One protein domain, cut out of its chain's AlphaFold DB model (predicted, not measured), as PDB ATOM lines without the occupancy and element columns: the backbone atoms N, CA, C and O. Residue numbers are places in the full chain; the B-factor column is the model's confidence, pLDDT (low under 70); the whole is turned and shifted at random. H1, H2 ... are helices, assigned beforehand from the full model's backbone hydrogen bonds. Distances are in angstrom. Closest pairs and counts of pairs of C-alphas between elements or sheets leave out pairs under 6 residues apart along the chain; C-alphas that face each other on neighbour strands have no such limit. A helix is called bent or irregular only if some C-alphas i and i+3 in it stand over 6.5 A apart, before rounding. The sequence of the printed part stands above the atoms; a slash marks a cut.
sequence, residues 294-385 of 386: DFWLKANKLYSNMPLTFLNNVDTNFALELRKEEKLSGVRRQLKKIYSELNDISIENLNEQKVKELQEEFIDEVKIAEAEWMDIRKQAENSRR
ATOM      1  N   ASP A 294     199.360 233.369 249.557       56.44
ATOM      2  CA  ASP A 294     197.931 233.234 249.317       56.44
ATOM      3  C   ASP A 294     197.684 233.137 247.820       56.44
ATOM      4  O   ASP A 294     197.288 232.089 247.321       56.44
ATOM      5  N   PHE A 295     197.961 234.192 247.055       62.66
ATOM      6  CA  PHE A 295     197.486 234.254 245.673       62.66
ATOM      7  C   PHE A 295     198.003 233.105 244.787       62.66
ATOM      8  O   PHE A 295     197.217 232.445 244.113       62.66
ATOM      9  N   TRP A 296     199.309 232.825 244.796       59.03
ATOM     10  CA  TRP A 296     199.903 231.833 243.888       59.03
ATOM     11  C   TRP A 296     199.699 230.392 244.328       59.03
ATOM     12  O   TRP A 296     199.600 229.513 243.477       59.03
ATOM     13  N   LEU A 297     199.585 230.140 245.631       64.75
ATOM     14  CA  LEU A 297     199.205 228.824 246.138       64.75
ATOM     15  C   LEU A 297     197.722 228.554 245.862       64.75
ATOM     16  O   LEU A 297     197.396 227.481 245.348       64.75
ATOM     17  N   LYS A 298     196.852 229.561 246.033       71.44
ATOM     18  CA  LYS A 298     195.455 229.531 245.575       71.44
ATOM     19  C   LYS A 298     195.349 229.304 244.063       71.44
ATOM     20  O   LYS A 298     194.626 228.411 243.628       71.44
ATOM     21  N   ALA A 299     196.116 230.042 243.260       67.06
ATOM     22  CA  ALA A 299     196.139 229.902 241.807       67.06
ATOM     23  C   ALA A 299     196.687 228.535 241.371       67.06
ATOM     24  O   ALA A 299     196.100 227.898 240.509       67.06
ATOM     25  N   ASN A 300     197.761 228.025 241.976       68.12
ATOM     26  CA  ASN A 300     198.291 226.695 241.658       68.12
ATOM     27  C   ASN A 300     197.284 225.587 242.017       68.12
ATOM     28  O   ASN A 300     197.050 224.673 241.227       68.12
ATOM     29  N   LYS A 301     196.617 225.700 243.174       69.81
ATOM     30  CA  LYS A 301     195.529 224.793 243.569       69.81
ATOM     31  C   LYS A 301     194.368 224.833 242.569       69.81
ATOM     32  O   LYS A 301     193.811 223.787 242.253       69.81
ATOM     33  N   LEU A 302     194.055 226.013 242.031       69.75
ATOM     34  CA  LEU A 302     193.012 226.215 241.027       69.75
ATOM     35  C   LEU A 302     193.413 225.727 239.622       69.75
ATOM     36  O   LEU A 302     192.592 225.141 238.928       69.75
ATOM     37  N   TYR A 303     194.651 225.950 239.179       67.75
ATOM     38  CA  TYR A 303     195.066 225.719 237.787       67.75
ATOM     39  C   TYR A 303     195.809 224.403 237.550       67.75
ATOM     40  O   TYR A 303     195.981 224.028 236.393       67.75
ATOM     41  N   SER A 304     196.208 223.668 238.593       63.66
ATOM     42  CA  SER A 304     196.935 222.389 238.464       63.66
ATOM     43  C   SER A 304     196.224 221.341 237.592       63.66
ATOM     44  O   SER A 304     196.879 220.448 237.061       63.66
ATOM     45  N   ASN A 305     194.913 221.492 237.371       59.41
ATOM     46  CA  ASN A 305     194.083 220.602 236.556       59.41
ATOM     47  C   ASN A 305     193.516 221.256 235.280       59.41
ATOM     48  O   ASN A 305     192.601 220.704 234.669       59.41
ATOM     49  N   MET A 306     194.008 222.434 234.875       64.81
ATOM     50  CA  MET A 306     193.419 223.216 233.780       64.81
ATOM     51  C   MET A 306     194.408 223.453 232.633       64.81
ATOM     52  O   MET A 306     195.370 224.206 232.800       64.81
ATOM     53  N   PRO A 307     194.181 222.872 231.442       65.75
ATOM     54  CA  PRO A 307     195.030 223.139 230.293       65.75
ATOM     55  C   PRO A 307     194.734 224.532 229.719       65.75
ATOM     56  O   PRO A 307     193.701 224.761 229.094       65.75
ATOM     57  N   LEU A 308     195.667 225.470 229.892       72.69
ATOM     58  CA  LEU A 308     195.678 226.735 229.157       72.69
ATOM     59  C   LEU A 308     196.526 226.600 227.889       72.69
ATOM     60  O   LEU A 308     197.687 226.192 227.932       72.69
ATOM     61  N   THR A 309     195.956 226.973 226.744       77.56
ATOM     62  CA  THR A 309     196.688 227.010 225.470       77.56
ATOM     63  C   THR A 309     197.410 228.347 225.328       77.56
ATOM     64  O   THR A 309     196.795 229.393 225.457       77.56
ATOM     65  N   PHE A 310     198.703 228.359 225.019       78.31
ATOM     66  CA  PHE A 310     199.449 229.611 224.838       78.31
ATOM     67  C   PHE A 310     199.751 229.897 223.360       78.31
ATOM     68  O   PHE A 310     200.042 228.981 222.586       78.31
ATOM     69  N   LEU A 311     199.712 231.180 222.978       74.69
ATOM     70  CA  LEU A 311     200.230 231.647 221.688       74.69
ATOM     71  C   LEU A 311     201.756 231.578 221.719       74.69
ATOM     72  O   LEU A 311     202.388 232.363 222.416       74.69
ATOM     73  N   ASN A 312     202.345 230.680 220.934       76.38
ATOM     74  CA  ASN A 312     203.793 230.493 220.898       76.38
ATOM     75  C   ASN A 312     204.342 230.784 219.498       76.38
ATOM     76  O   ASN A 312     203.810 230.285 218.500       76.38
ATOM     77  N   ASN A 313     205.449 231.528 219.437       72.69
ATOM     78  CA  ASN A 313     206.226 231.788 218.222       72.69
ATOM     79  C   ASN A 313     205.396 232.433 217.091       72.69
ATOM     80  O   ASN A 313     205.502 232.030 215.928       72.69
ATOM     81  N   VAL A 314     204.491 233.359 217.411       76.12
ATOM     82  CA  VAL A 314     203.669 234.067 216.412       76.12
ATOM     83  C   VAL A 314     204.173 235.491 216.196       76.12
ATOM     84  O   VAL A 314     204.838 236.055 217.063       76.12
ATOM     85  N   ASP A 315     203.842 236.082 215.045       81.50
ATOM     86  CA  ASP A 315     204.147 237.490 214.799       81.50
ATOM     87  C   ASP A 315     203.474 238.393 215.846       81.50
ATOM     88  O   ASP A 315     202.316 238.205 216.233       81.50
ATOM     89  N   THR A 316     204.208 239.408 216.293       81.81
ATOM     90  CA  THR A 316     203.726 240.346 217.313       81.81
ATOM     91  C   THR A 316     202.542 241.186 216.847       81.81
ATOM     92  O   THR A 316     201.700 241.541 217.666       81.81
ATOM     93  N   ASN A 317     202.430 241.506 215.555       85.12
ATOM     94  CA  ASN A 317     201.255 242.224 215.058       85.12
ATOM     95  C   ASN A 317     200.057 241.295 215.000       85.12
ATOM     96  O   ASN A 317     198.985 241.702 215.421       85.12
ATOM     97  N   PHE A 318     200.250 240.053 214.553       86.00
ATOM     98  CA  PHE A 318     199.189 239.049 214.561       86.00
ATOM     99  C   PHE A 318     198.576 238.891 215.960       86.00
ATOM    100  O   PHE A 318     197.368 239.035 216.122       86.00
ATOM    101  N   ALA A 319     199.401 238.698 216.994       86.38
ATOM    102  CA  ALA A 319     198.907 238.591 218.369       86.38
ATOM    103  C   ALA A 319     198.217 239.879 218.866       86.38
ATOM    104  O   ALA A 319     197.230 239.812 219.601       86.38
ATOM    105  N   LEU A 320     198.698 241.054 218.447       88.06
ATOM    106  CA  LEU A 320     198.063 242.327 218.781       88.06
ATOM    107  C   LEU A 320     196.710 242.516 218.073       88.06
ATOM    108  O   LEU A 320     195.796 243.077 218.672       88.06
ATOM    109  N   GLU A 321     196.556 242.059 216.830       89.31
ATOM    110  CA  GLU A 321     195.269 242.099 216.126       89.31
ATOM    111  C   GLU A 321     194.251 241.163 216.784       89.31
ATOM    112  O   GLU A 321     193.151 241.615 217.089       89.31
ATOM    113  N   LEU A 322     194.642 239.937 217.165       87.56
ATOM    114  CA  LEU A 322     193.777 239.050 217.961       87.56
ATOM    115  C   LEU A 322     193.270 239.746 219.230       87.56
ATOM    116  O   LEU A 322     192.102 239.628 219.600       87.56
ATOM    117  N   ARG A 323     194.150 240.511 219.889       86.94
ATOM    118  CA  ARG A 323     193.793 241.275 221.084       86.94
ATOM    119  C   ARG A 323     192.768 242.372 220.789       86.94
ATOM    120  O   ARG A 323     191.862 242.548 221.598       86.94
ATOM    121  N   LYS A 324     192.913 243.097 219.674       87.88
ATOM    122  CA  LYS A 324     191.988 244.163 219.243       87.88
ATOM    123  C   LYS A 324     190.635 243.626 218.784       87.88
ATOM    124  O   LYS A 324     189.628 244.300 218.958       87.88
ATOM    125  N   GLU A 325     190.622 242.429 218.210       89.69
ATOM    126  CA  GLU A 325     189.410 241.707 217.819       89.69
ATOM    127  C   GLU A 325     188.674 241.085 219.018       89.69
ATOM    128  O   GLU A 325     187.643 240.443 218.837       89.69
ATOM    129  N   GLU A 326     189.194 241.258 220.242       88.06
ATOM    130  CA  GLU A 326     188.660 240.672 221.477       88.06
ATOM    131  C   GLU A 326     188.524 239.137 221.419       88.06
ATOM    132  O   GLU A 326     187.703 238.540 222.124       88.06
ATOM    133  N   LYS A 327     189.386 238.482 220.626       87.38
ATOM    134  CA  LYS A 327     189.540 237.023 220.635       87.38
ATOM    135  C   LYS A 327     189.953 236.568 222.030       87.38
ATOM    136  O   LYS A 327     190.779 237.210 222.693       87.38
ATOM    137  N   LEU A 328     189.372 235.459 222.481       86.50
ATOM    138  CA  LEU A 328     189.604 234.865 223.799       86.50
ATOM    139  C   LEU A 328     189.282 235.821 224.972       86.50
ATOM    140  O   LEU A 328     189.724 235.608 226.104       86.50
ATOM    141  N   SER A 329     188.517 236.897 224.732       88.88
ATOM    142  CA  SER A 329     188.165 237.897 225.755       88.88
ATOM    143  C   SER A 329     187.350 237.308 226.902       88.88
ATOM    144  O   SER A 329     187.462 237.776 228.037       88.88
ATOM    145  N   GLY A 330     186.569 236.260 226.637       88.62
ATOM    146  CA  GLY A 330     185.838 235.554 227.675       88.62
ATOM    147  C   GLY A 330     186.764 234.888 228.687       88.62
ATOM    148  O   GLY A 330     186.594 235.112 229.885       88.62
ATOM    149  N   VAL A 331     187.807 234.183 228.229       86.69
ATOM    150  CA  VAL A 331     188.799 233.551 229.119       86.69
ATOM    151  C   VAL A 331     189.463 234.607 229.994       86.69
ATOM    152  O   VAL A 331     189.539 234.454 231.211       86.69
ATOM    153  N   ARG A 332     189.865 235.737 229.404       87.75
ATOM    154  CA  ARG A 332     190.450 236.867 230.140       87.75
ATOM    155  C   ARG A 332     189.501 237.443 231.194       87.75
ATOM    156  O   ARG A 332     189.928 237.741 232.305       87.75
ATOM    157  N   ARG A 333     188.216 237.596 230.864       89.69
ATOM    158  CA  ARG A 333     187.186 238.080 231.794       89.69
ATOM    159  C   ARG A 333     186.981 237.106 232.953       89.69
ATOM    160  O   ARG A 333     186.826 237.559 234.083       89.69
ATOM    161  N   GLN A 334     187.009 235.801 232.687       88.50
ATOM    162  CA  GLN A 334     186.908 234.788 233.734       88.50
ATOM    163  C   GLN A 334     188.158 234.744 234.617       88.50
ATOM    164  O   GLN A 334     188.032 234.727 235.838       88.50
ATOM    165  N   LEU A 335     189.361 234.865 234.042       85.69
ATOM    166  CA  LEU A 335     190.585 235.042 234.831       85.69
ATOM    167  C   LEU A 335     190.502 236.280 235.721       85.69
ATOM    168  O   LEU A 335     190.797 236.192 236.904       85.69
ATOM    169  N   LYS A 336     190.043 237.415 235.192       87.56
ATOM    170  CA  LYS A 336     189.871 238.641 235.979       87.56
ATOM    171  C   LYS A 336     188.946 238.441 237.183       87.56
ATOM    172  O   LYS A 336     189.272 238.909 238.270       87.56
ATOM    173  N   LYS A 337     187.819 237.743 237.002       88.12
ATOM    174  CA  LYS A 337     186.894 237.401 238.097       88.12
ATOM    175  C   LYS A 337     187.556 236.490 239.127       88.12
ATOM    176  O   LYS A 337     187.585 236.844 240.299       88.12
ATOM    177  N   ILE A 338     188.145 235.380 238.676       85.62
ATOM    178  CA  ILE A 338     188.860 234.434 239.537       85.62
ATOM    179  C   ILE A 338     189.905 235.165 240.368       85.62
ATOM    180  O   ILE A 338     189.952 235.008 241.577       85.62
ATOM    181  N   TYR A 339     190.741 235.975 239.726       81.06
ATOM    182  CA  TYR A 339     191.825 236.678 240.394       81.06
ATOM    183  C   TYR A 339     191.305 237.694 241.416       81.06
ATOM    184  O   TYR A 339     191.884 237.820 242.491       81.06
ATOM    185  N   SER A 340     190.194 238.373 241.111       83.44
ATOM    186  CA  SER A 340     189.514 239.239 242.074       83.44
ATOM    187  C   SER A 340     189.031 238.451 243.290       83.44
ATOM    188  O   SER A 340     189.298 238.860 244.411       83.44
ATOM    189  N   GLU A 341     188.376 237.304 243.091       84.75
ATOM    190  CA  GLU A 341     187.901 236.467 244.201       84.75
ATOM    191  C   GLU A 341     189.053 235.868 245.007       84.75
ATOM    192  O   GLU A 341     189.016 235.850 246.235       84.75
ATOM    193  N   LEU A 342     190.106 235.406 244.330       80.06
ATOM    194  CA  LEU A 342     191.293 234.893 244.993       80.06
ATOM    195  C   LEU A 342     191.958 235.972 245.842       80.06
ATOM    196  O   LEU A 342     192.469 235.629 246.892       80.06
ATOM    197  N   ASN A 343     191.944 237.249 245.459       76.69
ATOM    198  CA  ASN A 343     192.499 238.308 246.308       76.69
ATOM    199  C   ASN A 343     191.749 238.480 247.641       76.69
ATOM    200  O   ASN A 343     192.377 238.856 248.628       76.69
ATOM    201  N   ASP A 344     190.456 238.153 247.686       80.56
ATOM    202  CA  ASP A 344     189.597 238.375 248.857       80.56
ATOM    203  C   ASP A 344     189.417 237.124 249.743       80.56
ATOM    204  O   ASP A 344     188.989 237.222 250.894       80.56
ATOM    205  N   ILE A 345     189.733 235.932 249.226       81.56
ATOM    206  CA  ILE A 345     189.561 234.643 249.919       81.56
ATOM    207  C   ILE A 345     190.887 234.196 250.533       81.56
ATOM    208  O   ILE A 345     191.880 234.139 249.819       81.56
ATOM    209  N   SER A 346     190.914 233.785 251.804       78.75
ATOM    210  CA  SER A 346     192.109 233.158 252.395       78.75
ATOM    211  C   SER A 346     192.286 231.700 251.950       78.75
ATOM    212  O   SER A 346     191.305 231.008 251.657       78.75
ATOM    213  N   ILE A 347     193.521 231.196 251.932       75.88
ATOM    214  CA  ILE A 347     193.843 229.820 251.522       75.88
ATOM    215  C   ILE A 347     193.043 228.749 252.283       75.88
ATOM    216  O   ILE A 347     192.627 227.758 251.679       75.88
ATOM    217  N   GLU A 348     192.756 228.950 253.576       78.88
ATOM    218  CA  GLU A 348     191.978 228.007 254.395       78.88
ATOM    219  C   GLU A 348     190.519 227.911 253.933       78.88
ATOM    220  O   GLU A 348     189.880 226.867 254.077       78.88
ATOM    221  N   ASN A 349     190.002 228.990 253.344       81.50
ATOM    222  CA  ASN A 349     188.643 229.082 252.825       81.50
ATOM    223  C   ASN A 349     188.530 228.628 251.358       81.50
ATOM    224  O   ASN A 349     187.420 228.437 250.856       81.50
ATOM    225  N   LEU A 350     189.653 228.381 250.671       81.31
ATOM    226  CA  LEU A 350     189.679 227.803 249.325       81.31
ATOM    227  C   LEU A 350     189.548 226.267 249.385       81.31
ATOM    228  O   LEU A 350     190.480 225.518 249.069       81.31
ATOM    229  N   ASN A 351     188.391 225.781 249.833       83.81
ATOM    230  CA  ASN A 351     188.066 224.351 249.873       83.81
ATOM    231  C   ASN A 351     187.724 223.790 248.472       83.81
ATOM    232  O   ASN A 351     187.595 224.537 247.505       83.81
ATOM    233  N   GLU A 352     187.585 222.465 248.348       82.62
ATOM    234  CA  GLU A 352     187.310 221.802 247.057       82.62
ATOM    235  C   GLU A 352     186.032 222.305 246.377       82.62
ATOM    236  O   GLU A 352     186.000 222.446 245.156       82.62
ATOM    237  N   GLN A 353     184.994 222.620 247.158       85.69
ATOM    238  CA  GLN A 353     183.749 223.159 246.623       85.69
ATOM    239  C   GLN A 353     183.976 224.545 246.008       85.69
ATOM    240  O   GLN A 353     183.598 224.765 244.861       85.69
ATOM    241  N   LYS A 354     184.653 225.450 246.722       84.94
ATOM    242  CA  LYS A 354     184.941 226.797 246.221       84.94
ATOM    243  C   LYS A 354     185.876 226.774 245.011       84.94
ATOM    244  O   LYS A 354     185.688 227.554 244.082       84.94
ATOM    245  N   VAL A 355     186.853 225.860 244.991       83.12
ATOM    246  CA  VAL A 355     187.693 225.603 243.808       83.12
ATOM    247  C   VAL A 355     186.813 225.215 242.627       83.12
ATOM    248  O   VAL A 355     186.913 225.836 241.577       83.12
ATOM    249  N   LYS A 356     185.913 224.244 242.798       84.00
ATOM    250  CA  LYS A 356     185.028 223.796 241.723       84.00
ATOM    251  C   LYS A 356     184.123 224.923 241.210       84.00
ATOM    252  O   LYS A 356     184.046 225.116 240.003       84.00
ATOM    253  N   GLU A 357     183.525 225.706 242.106       85.38
ATOM    254  CA  GLU A 357     182.696 226.871 241.754       85.38
ATOM    255  C   GLU A 357     183.473 227.898 240.912       85.38
ATOM    256  O   GLU A 357     182.993 228.339 239.871       85.38
ATOM    257  N   LEU A 358     184.705 228.234 241.316       83.81
ATOM    258  CA  LEU A 358     185.583 229.141 240.562       83.81
ATOM    259  C   LEU A 358     186.005 228.563 239.202       83.81
ATOM    260  O   LEU A 358     186.260 229.309 238.256       83.81
ATOM    261  N   GLN A 359     186.118 227.238 239.107       84.81
ATOM    262  CA  GLN A 359     186.540 226.543 237.897       84.81
ATOM    263  C   GLN A 359     185.416 226.373 236.874       84.81
ATOM    264  O   GLN A 359     185.705 226.418 235.683       84.81
ATOM    265  N   GLU A 360     184.169 226.164 237.299       86.06
ATOM    266  CA  GLU A 360     183.051 225.805 236.412       86.06
ATOM    267  C   GLU A 360     182.865 226.815 235.268       86.06
ATOM    268  O   GLU A 360     182.965 226.436 234.098       86.06
ATOM    269  N   GLU A 361     182.716 228.109 235.581       83.50
ATOM    270  CA  GLU A 361     182.571 229.155 234.552       83.50
ATOM    271  C   GLU A 361     183.808 229.278 233.650       83.50
ATOM    272  O   GLU A 361     183.703 229.584 232.460       83.50
ATOM    273  N   PHE A 362     184.997 229.059 234.210       85.12
ATOM    274  CA  PHE A 362     186.243 229.162 233.463       85.12
ATOM    275  C   PHE A 362     186.436 227.989 232.500       85.12
ATOM    276  O   PHE A 362     186.854 228.206 231.367       85.12
ATOM    277  N   ILE A 363     186.092 226.764 232.906       84.94
ATOM    278  CA  ILE A 363     186.161 225.569 232.051       84.94
ATOM    279  C   ILE A 363     185.263 225.735 230.831       84.94
ATOM    280  O   ILE A 363     185.676 225.413 229.717       84.94
ATOM    281  N   ASP A 364     184.040 226.226 231.022       87.06
ATOM    282  CA  ASP A 364     183.107 226.400 229.912       87.06
ATOM    283  C   ASP A 364     183.602 227.448 228.915       87.06
ATOM    284  O   ASP A 364     183.544 227.238 227.703       87.06
ATOM    285  N   GLU A 365     184.199 228.526 229.412       88.81
ATOM    286  CA  GLU A 365     184.822 229.534 228.567       88.81
ATOM    287  C   GLU A 365     186.093 229.020 227.866       88.81
ATOM    288  O   GLU A 365     186.331 229.346 226.705       88.81
ATOM    289  N   VAL A 366     186.887 228.158 228.513       85.00
ATOM    290  CA  VAL A 366     188.027 227.483 227.871       85.00
ATOM    291  C   VAL A 366     187.556 226.599 226.712       85.00
ATOM    292  O   VAL A 366     188.168 226.640 225.649       85.00
ATOM    293  N   LYS A 367     186.440 225.869 226.850       85.19
ATOM    294  CA  LYS A 367     185.863 225.075 225.744       85.19
ATOM    295  C   LYS A 367     185.409 225.951 224.573       85.19
ATOM    296  O   LYS A 367     185.604 225.581 223.419       85.19
ATOM    297  N   ILE A 368     184.813 227.114 224.847       86.81
ATOM    298  CA  ILE A 368     184.457 228.085 223.795       86.81
ATOM    299  C   ILE A 368     185.731 228.579 223.098       86.81
ATOM    300  O   ILE A 368     185.823 228.575 221.869       86.81
ATOM    301  N   ALA A 369     186.749 228.921 223.887       87.00
ATOM    302  CA  ALA A 369     188.048 229.336 223.390       87.00
ATOM    303  C   ALA A 369     188.751 228.260 222.552       87.00
ATOM    304  O   ALA A 369     189.471 228.615 221.624       87.00
ATOM    305  N   GLU A 370     188.561 226.962 222.810       85.62
ATOM    306  CA  GLU A 370     189.131 225.890 221.976       85.62
ATOM    307  C   GLU A 370     188.672 225.983 220.512       85.62
ATOM    308  O   GLU A 370     189.478 225.777 219.600       85.62
ATOM    309  N   ALA A 371     187.415 226.369 220.270       83.44
ATOM    310  CA  ALA A 371     186.918 226.605 218.917       83.44
ATOM    311  C   ALA A 371     187.593 227.827 218.268       83.44
ATOM    312  O   ALA A 371     188.007 227.766 217.107       83.44
ATOM    313  N   GLU A 372     187.777 228.917 219.022       86.25
ATOM    314  CA  GLU A 372     188.543 230.083 218.559       86.25
ATOM    315  C   GLU A 372     190.010 229.726 218.275       86.25
ATOM    316  O   GLU A 372     190.582 230.174 217.280       86.25
ATOM    317  N   TRP A 373     190.617 228.867 219.096       87.25
ATOM    318  CA  TRP A 373     191.995 228.412 218.929       87.25
ATOM    319  C   TRP A 373     192.220 227.654 217.626       87.25
ATOM    320  O   TRP A 373     193.293 227.784 217.035       87.25
ATOM    321  N   MET A 374     191.243 226.875 217.155       84.19
ATOM    322  CA  MET A 374     191.349 226.193 215.861       84.19
ATOM    323  C   MET A 374     191.482 227.191 214.704       84.19
ATOM    324  O   MET A 374     192.335 227.015 213.830       84.19
ATOM    325  N   ASP A 375     190.684 228.259 214.721       85.38
ATOM    326  CA  ASP A 375     190.745 229.340 213.733       85.38
ATOM    327  C   ASP A 375     192.068 230.117 213.842       85.38
ATOM    328  O   ASP A 375     192.787 230.274 212.852       85.38
ATOM    329  N   ILE A 376     192.466 230.488 215.063       86.50
ATOM    330  CA  ILE A 376     193.730 231.187 215.336       86.50
ATOM    331  C   ILE A 376     194.935 230.389 214.823       86.50
ATOM    332  O   ILE A 376     195.817 230.957 214.178       86.50
ATOM    333  N   ARG A 377     194.989 229.072 215.066       85.31
ATOM    334  CA  ARG A 377     196.091 228.213 214.593       85.31
ATOM    335  C   ARG A 377     196.168 228.191 213.070       85.31
ATOM    336  O   ARG A 377     197.252 228.360 212.517       85.31
ATOM    337  N   LYS A 378     195.023 228.067 212.393       84.56
ATOM    338  CA  LYS A 378     194.946 228.104 210.927       84.56
ATOM    339  C   LYS A 378     195.434 229.444 210.367       84.56
ATOM    340  O   LYS A 378     196.176 229.473 209.387       84.56
ATOM    341  N   GLN A 379     195.043 230.557 210.986       83.94
ATOM    342  CA  GLN A 379     195.494 231.892 210.583       83.94
ATOM    343  C   GLN A 379     196.993 232.090 210.832       83.94
ATOM    344  O   GLN A 379     197.701 232.576 209.949       83.94
ATOM    345  N   ALA A 380     197.500 231.644 211.985       81.19
ATOM    346  CA  ALA A 380     198.915 231.718 212.328       81.19
ATOM    347  C   ALA A 380     199.783 230.917 211.340       81.19
ATOM    348  O   ALA A 380     200.800 231.423 210.867       81.19
ATOM    349  N   GLU A 381     199.374 229.702 210.966       78.50
ATOM    350  CA  GLU A 381     200.073 228.898 209.954       78.50
ATOM    351  C   GLU A 381     200.106 229.578 208.583       78.50
ATOM    352  O   GLU A 381     201.149 229.587 207.929       78.50
ATOM    353  N   ASN A 382     198.996 230.190 208.165       72.50
ATOM    354  CA  ASN A 382     198.944 230.946 206.916       72.50
ATOM    355  C   ASN A 382     199.844 232.187 206.964       72.50
ATOM    356  O   ASN A 382     200.518 232.475 205.980       72.50
ATOM    357  N   SER A 383     199.911 232.878 208.106       66.75
ATOM    358  CA  SER A 383     200.770 234.056 208.287       66.75
ATOM    359  C   SER A 383     202.268 233.736 208.275       66.75
ATOM    360  O   SER A 383     203.059 234.601 207.937       66.75
ATOM    361  N   ARG A 384     202.667 232.499 208.612       62.28
ATOM    362  CA  ARG A 384     204.071 232.048 208.565       62.28
ATOM    363  C   ARG A 384     204.537 231.639 207.162       62.28
ATOM    364  O   ARG A 384     205.728 231.411 206.970       62.28
ATOM    365  N   ARG A 385     203.612 231.452 206.211       41.91
ATOM    366  CA  ARG A 385     203.909 231.021 204.828       41.91
ATOM    367  C   ARG A 385     204.161 232.185 203.861       41.91
ATOM    368  O   ARG A 385     204.559 231.924 202.727       41.91
TER     369      ARG A 385
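Overview. This is residues 294 to 385 of the 386 residues of an uncharacterized protein of Flavobacterium limicola (UniProt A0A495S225). A loose helical hairpin, with H3 folded back beside the longer H4, has H1 packed on both near their link and H2 near H4's far end; unnamed residues 304 to 315 run from H1 to H2. The 92 printed residues, class all helix, have H1 to H4 in order, no named strand, a radius of gyration of the C-alphas of 15.5 A and spans of 51 by 20 by 20 A.

Along the chain. H1, residues 295 to 303, begins at C-alpha (197.486, 234.254, 245.673). H2 is residues 316 to 324; H3, residues 329 to 344, is 23.2 A long. H4, residues 352 to 383, is 42.8 A long, has a kink of 37 degrees near residue 371, is only just irregular, C-alphas 358 and 361 being 6.7 A apart, and ends at Ser 383, with C-alpha 383 at (200.770, 234.056, 208.287).

Arrangement. H1 touches H3's residues 342 to 343, closest C-alphas Phe 295 and Leu 342, 6.3 A. H3 and H4 touch as a hairpin, a shallow tilt of 31 degrees, opposite ways, closest C-alphas Gln 334 and Phe 362, 5.7 A. H2 is close to H4 but not clearly touching, closest C-alphas Phe 318 and Ala 380, 7.7 A. Every O i to N i+4 pair is within hydrogen-bond range in H1 and H2, 11 of 12 in H3, 24 of 28 in H4.

Size, cuts and confidence. The printed part has no cut; the link H1 to H2 is long. Residues 294 to 297, 299 to 307 and 383 to 385 are under pLDDT 70.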